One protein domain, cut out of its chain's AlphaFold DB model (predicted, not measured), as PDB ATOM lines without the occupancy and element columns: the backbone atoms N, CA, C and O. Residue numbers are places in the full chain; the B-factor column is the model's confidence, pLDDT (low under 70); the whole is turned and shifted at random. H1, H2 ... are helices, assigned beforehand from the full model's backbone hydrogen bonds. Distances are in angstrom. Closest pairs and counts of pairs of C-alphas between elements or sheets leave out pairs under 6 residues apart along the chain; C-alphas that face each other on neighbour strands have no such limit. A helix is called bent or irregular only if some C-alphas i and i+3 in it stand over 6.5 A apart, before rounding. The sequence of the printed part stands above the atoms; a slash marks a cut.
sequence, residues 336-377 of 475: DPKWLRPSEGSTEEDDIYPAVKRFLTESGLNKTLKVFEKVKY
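Overview. This is residues 336 to 377 of the 475 residues of the protein "Uroporphyrinogen decarboxylase" of Symbiodinium microadriaticum (UniProt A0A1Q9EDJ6). One long helix, H2, makes the middle of a flat piece, with the short H1 packed on one side of it and H3 folded back along its last part, roughly on the other side. H2 and H3 form a helical hairpin, and the link from H1 loops round to the beginning of H2. The printed part has 42 residues with three named helices, in the order H1, H2, H3, and no named strand; the class is all helix. It is only just loose, close to compact, with a radius of gyration of the C-alphas of 11.1 A and spans of 32 by 22 by 10 A.

Along the chain. Find C-alpha 348 at (15.138, -54.090, 28.345); from there H2, residues 348 to 362, runs 21.4 A to C-alpha 362 at (29.187, -41.199, 38.029). H2 is irregular, but only just: C-alphas 350 and 353 are 6.54 A apart. H3 is residues 366 to 372, 9.9 A long, and ends at C-alpha 372 at (15.283, -38.461, 36.962). H1 is residues 337 to 340, 5.5 A long.

Arrangement. Start from H2 and look at residues 357 to 361, which alone touch H3; the closest C-alphas are those of Leu 360 and Leu 369, 5.7 A apart. The two run opposite ways at a shallow tilt of 19 degrees. H1 touches H2, closest at the C-alphas of Trp 339 and Ala 355, 5.9 A apart. H1 and H3 are apart. The O i to N i+4 pairs within hydrogen-bond range are 9 of 11 in H2 and 2 of 3 in H3; H1 is too short for such a pair.

Size, cuts and confidence. Look for the two farthest C-alphas at Gly 345 and Lys 367, 32.6 A apart. The printed part has no cut; the link H1 to H2 is short and the link H2 to H3 is tight. The mean pLDDT of the printed part is 76.2, and residue 345, residues 347 to 350 and residues 375 to 377 are under 70.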
ATOM      1  N   ASP A 336      28.090 -45.710  28.183       84.81
ATOM      2  CA  ASP A 336      28.543 -46.926  27.495       84.81
ATOM      3  C   ASP A 336      27.370 -47.635  26.789       84.81
ATOM      4  O   ASP A 336      26.494 -48.177  27.469       84.81
ATOM      5  N   PRO A 337      27.348 -47.734  25.441       82.50
ATOM      6  CA  PRO A 337      26.258 -48.393  24.719       82.50
ATOM      7  C   PRO A 337      26.093 -49.881  25.060       82.50
ATOM      8  O   PRO A 337      25.068 -50.475  24.728       82.50
ATOM      9  N   LYS A 338      27.070 -50.510  25.733       82.81
ATOM     10  CA  LYS A 338      26.910 -51.866  26.280       82.81
ATOM     11  C   LYS A 338      25.801 -51.947  27.332       82.81
ATOM     12  O   LYS A 338      25.203 -53.008  27.449       82.81
ATOM     13  N   TRP A 339      25.506 -50.865  28.057       78.75
ATOM     14  CA  TRP A 339      24.452 -50.840  29.081       78.75
ATOM     15  C   TRP A 339      23.034 -50.681  28.500       78.75
ATOM     16  O   TRP A 339      22.069 -50.678  29.252       78.75
ATOM     17  N   LEU A 340      22.898 -50.561  27.172       76.81
ATOM     18  CA  LEU A 340      21.614 -50.677  26.462       76.81
ATOM     19  C   LEU A 340      21.306 -52.124  26.037       76.81
ATOM     20  O   LEU A 340      20.352 -52.359  25.303       76.81
ATOM     21  N   ARG A 341      22.145 -53.094  26.421       75.88
ATOM     22  CA  ARG A 341      21.910 -54.516  26.150       75.88
ATOM     23  C   ARG A 341      21.244 -55.150  27.371       75.88
ATOM     24  O   ARG A 341      21.826 -55.025  28.449       75.88
ATOM     25  N   PRO A 342      20.112 -55.856  27.218       70.56
ATOM     26  CA  PRO A 342      19.547 -56.633  28.312       70.56
ATOM     27  C   PRO A 342      20.528 -57.731  28.743       70.56
ATOM     28  O   PRO A 342      21.172 -58.383  27.912       70.56
ATOM     29  N   SER A 343      20.638 -57.933  30.050       71.06
ATOM     30  CA  SER A 343      21.307 -59.076  30.667       71.06
ATOM     31  C   SER A 343      20.517 -60.374  30.438       71.06
ATOM     32  O   SER A 343      19.312 -60.347  30.172       71.06
ATOM     33  N   GLU A 344      21.180 -61.533  30.510       72.00
ATOM     34  CA  GLU A 344      20.542 -62.824  30.213       72.00
ATOM     35  C   GLU A 344      19.374 -63.120  31.174       72.00
ATOM     36  O   GLU A 344      19.575 -63.410  32.352       72.00
ATOM     37  N   GLY A 345      18.143 -63.059  30.651       68.50
ATOM     38  CA  GLY A 345      16.905 -63.296  31.404       68.50
ATOM     39  C   GLY A 345      16.178 -62.041  31.913       68.50
ATOM     40  O   GLY A 345      15.135 -62.187  32.547       68.50
ATOM     41  N   SER A 346      16.687 -60.838  31.630       70.12
ATOM     42  CA  SER A 346      16.022 -59.554  31.922       70.12
ATOM     43  C   SER A 346      15.049 -59.110  30.818       70.12
ATOM     44  O   SER A 346      15.041 -59.665  29.714       70.12
ATOM     45  N   THR A 347      14.256 -58.071  31.093       64.69
ATOM     46  CA  THR A 347      13.663 -57.216  30.052       64.69
ATOM     47  C   THR A 347      14.521 -55.966  29.827       64.69
ATOM     48  O   THR A 347      15.281 -55.554  30.701       64.69
ATOM     49  N   GLU A 348      14.386 -55.317  28.666       61.50
ATOM     50  CA  GLU A 348      15.138 -54.090  28.345       61.50
ATOM     51  C   GLU A 348      14.899 -52.958  29.369       61.50
ATOM     52  O   GLU A 348      15.801 -52.168  29.653       61.50
ATOM     53  N   GLU A 349      13.705 -52.899  29.969       63.62
ATOM     54  CA  GLU A 349      13.339 -51.882  30.964       63.62
ATOM     55  C   GLU A 349      14.038 -52.085  32.322       63.62
ATOM     56  O   GLU A 349      14.308 -51.098  33.017       63.62
ATOM     57  N   ASP A 350      14.372 -53.333  32.683       66.94
ATOM     58  CA  ASP A 350      15.008 -53.673  33.964       66.94
ATOM     59  C   ASP A 350      16.435 -53.111  34.068       66.94
ATOM     60  O   ASP A 350      16.824 -52.626  35.132       66.94
ATOM     61  N   ASP A 351      17.201 -53.138  32.971       72.50
ATOM     62  CA  ASP A 351      18.622 -52.758  32.946       72.50
ATOM     63  C   ASP A 351      18.864 -51.286  32.560       72.50
ATOM     64  O   ASP A 351      19.767 -50.636  33.106       72.50
ATOM     65  N   ILE A 352      18.041 -50.702  31.675       80.06
ATOM     66  CA  ILE A 352      18.252 -49.327  31.181       80.06
ATOM     67  C   ILE A 352      18.096 -48.283  32.302       80.06
ATOM     68  O   ILE A 352      18.895 -47.344  32.387       80.06
ATOM     69  N   TYR A 353      17.109 -48.415  33.196       82.50
ATOM     70  CA  TYR A 353      16.907 -47.420  34.259       82.50
ATOM     71  C   TYR A 353      18.044 -47.421  35.310       82.50
ATOM     72  O   TYR A 353      18.548 -46.335  35.632       82.50
ATOM     73  N   PRO A 354      18.533 -48.577  35.813       83.56
ATOM     74  CA  PRO A 354      19.775 -48.653  36.584       83.56
ATOM     75  C   PRO A 354      20.993 -48.092  35.845       83.56
ATOM     76  O   PRO A 354      21.763 -47.348  36.455       83.56
ATOM     77  N   ALA A 355      21.150 -48.375  34.548       84.44
ATOM     78  CA  ALA A 355      22.257 -47.866  33.741       84.44
ATOM     79  C   ALA A 355      22.265 -46.330  33.642       84.44
ATOM     80  O   ALA A 355      23.289 -45.692  33.894       84.44
ATOM     81  N   VAL A 356      21.117 -45.709  33.352       85.12
ATOM     82  CA  VAL A 356      20.992 -44.241  33.317       85.12
ATOM     83  C   VAL A 356      21.163 -43.641  34.715       85.12
ATOM     84  O   VAL A 356      21.845 -42.625  34.864       85.12
ATOM     85  N   LYS A 357      20.641 -44.284  35.771       85.81
ATOM     86  CA  LYS A 357      20.883 -43.838  37.153       85.81
ATOM     87  C   LYS A 357      22.374 -43.855  37.502       85.81
ATOM     88  O   LYS A 357      22.872 -42.893  38.093       85.81
ATOM     89  N   ARG A 358      23.072 -44.932  37.137       84.88
ATOM     90  CA  ARG A 358      24.516 -45.095  37.318       84.88
ATOM     91  C   ARG A 358      25.270 -43.980  36.596       84.88
ATOM     92  O   ARG A 358      25.977 -43.222  37.256       84.88
ATOM     93  N   PHE A 359      25.021 -43.808  35.298       85.94
ATOM     94  CA  PHE A 359      25.632 -42.760  34.480       85.94
ATOM     95  C   PHE A 359      25.456 -41.360  35.085       85.94
ATOM     96  O   PHE A 359      26.433 -40.636  35.261       85.94
ATOM     97  N   LEU A 360      24.232 -40.977  35.469       85.56
ATOM     98  CA  LEU A 360      23.954 -39.665  36.071       85.56
ATOM     99  C   LEU A 360      24.627 -39.465  37.441       85.56
ATOM    100  O   LEU A 360      24.854 -38.322  37.849       85.56
ATOM    101  N   THR A 361      24.938 -40.555  38.148       84.75
ATOM    102  CA  THR A 361      25.650 -40.536  39.432       84.75
ATOM    103  C   THR A 361      27.156 -40.382  39.219       84.75
ATOM    104  O   THR A 361      27.749 -39.461  39.777       84.75
ATOM    105  N   GLU A 362      27.755 -41.224  38.371       81.69
ATOM    106  CA  GLU A 362      29.187 -41.199  38.029       81.69
ATOM    107  C   GLU A 362      29.576 -39.877  37.336       81.69
ATOM    108  O   GLU A 362      30.558 -39.247  37.715       81.69
ATOM    109  N   SER A 363      28.726 -39.354  36.444       77.00
ATOM    110  CA  SER A 363      28.897 -38.039  35.789       77.00
ATOM    111  C   SER A 363      28.793 -36.831  36.737       77.00
ATOM    112  O   SER A 363      28.870 -35.682  36.296       77.00
ATOM    113  N   GLY A 364      28.497 -37.039  38.024       77.44
ATOM    114  CA  GLY A 364      28.291 -35.960  38.993       77.44
ATOM    115  C   GLY A 364      27.059 -35.081  38.724       77.44
ATOM    116  O   GLY A 364      26.919 -34.020  39.347       77.44
ATOM    117  N   LEU A 365      26.133 -35.509  37.852       76.25
ATOM    118  CA  LEU A 365      24.957 -34.762  37.367       76.25
ATOM    119  C   LEU A 365      23.816 -34.696  38.398       76.25
ATOM    120  O   LEU A 365      22.636 -34.877  38.105       76.25
ATOM    121  N   ASN A 366      24.171 -34.330  39.627       77.81
ATOM    122  CA  ASN A 366      23.341 -34.256  40.829       77.81
ATOM    123  C   ASN A 366      22.036 -33.444  40.695       77.81
ATOM    124  O   ASN A 366      21.152 -33.578  41.541       77.81
ATOM    125  N   LYS A 367      21.909 -32.571  39.686       75.75
ATOM    126  CA  LYS A 367      20.652 -31.868  39.368       75.75
ATOM    127  C   LYS A 367      19.743 -32.731  38.491       75.75
ATOM    128  O   LYS A 367      18.589 -32.925  38.857       75.75
ATOM    129  N   THR A 368      20.279 -33.272  37.398       77.38
ATOM    130  CA  THR A 368      19.589 -34.176  36.467       77.38
ATOM    131  C   THR A 368      19.154 -35.459  37.168       77.38
ATOM    132  O   THR A 368      17.990 -35.828  37.073       77.38
ATOM    133  N   LEU A 369      20.022 -36.057  37.993       80.50
ATOM    134  CA  LEU A 369      19.691 -37.202  38.849       80.50
ATOM    135  C   LEU A 369      18.471 -36.910  39.747       80.50
ATOM    136  O   LEU A 369      17.526 -37.687  39.784       80.50
ATOM    137  N   LYS A 370      18.413 -35.726  40.375       82.19
ATOM    138  CA  LYS A 370      17.274 -35.277  41.210       82.19
ATOM    139  C   LYS A 370      16.026 -34.856  40.422       82.19
ATOM    140  O   LYS A 370      15.046 -34.422  41.042       82.19
ATOM    141  N   VAL A 371      16.060 -34.910  39.092       81.88
ATOM    142  CA  VAL A 371      14.878 -34.837  38.220       81.88
ATOM    143  C   VAL A 371      14.483 -36.255  37.814       81.88
ATOM    144  O   VAL A 371      13.345 -36.636  38.065       81.88
ATOM    145  N   PHE A 372      15.435 -37.049  37.321       80.56
ATOM    146  CA  PHE A 372      15.283 -38.461  36.962       80.56
ATOM    147  C   PHE A 372      14.633 -39.279  38.090       80.56
ATOM    148  O   PHE A 372      13.557 -39.831  37.902       80.56
ATOM    149  N   GLU A 373      15.165 -39.220  39.317       80.62
ATOM    150  CA  GLU A 373      14.604 -39.908  40.496       80.62
ATOM    151  C   GLU A 373      13.201 -39.426  40.924       80.62
ATOM    152  O   GLU A 373      12.554 -40.071  41.748       80.62
ATOM    153  N   LYS A 374      12.717 -38.288  40.404       76.44
ATOM    154  CA  LYS A 374      11.336 -37.813  40.622       76.44
ATOM    155  C   LYS A 374      10.386 -38.236  39.509       76.44
ATOM    156  O   LYS A 374       9.173 -38.221  39.731       76.44
ATOM    157  N   VAL A 375      10.903 -38.611  38.339       66.56
ATOM    158  CA  VAL A 375      10.121 -39.248  37.281       66.56
ATOM    159  C   VAL A 375       9.885 -40.695  37.707       66.56
ATOM    160  O   VAL A 375      10.615 -41.610  37.340       66.56
ATOM    161  N   LYS A 376       8.842 -40.908  38.518       52.16
ATOM    162  CA  LYS A 376       8.297 -42.250  38.727       52.16
ATOM    163  C   LYS A 376       7.765 -42.767  37.392       52.16
ATOM    164  O   LYS A 376       6.648 -42.424  37.007       52.16
ATOM    165  N   TYR A 377       8.552 -43.598  36.715       49.75
ATOM    166  CA  TYR A 377       8.055 -44.422  35.619       49.75
ATOM    167  C   TYR A 377       6.933 -45.331  36.150       49.75
ATOM    168  O   TYR A 377       7.110 -45.957  37.200       49.75
TER     169      TYR A 377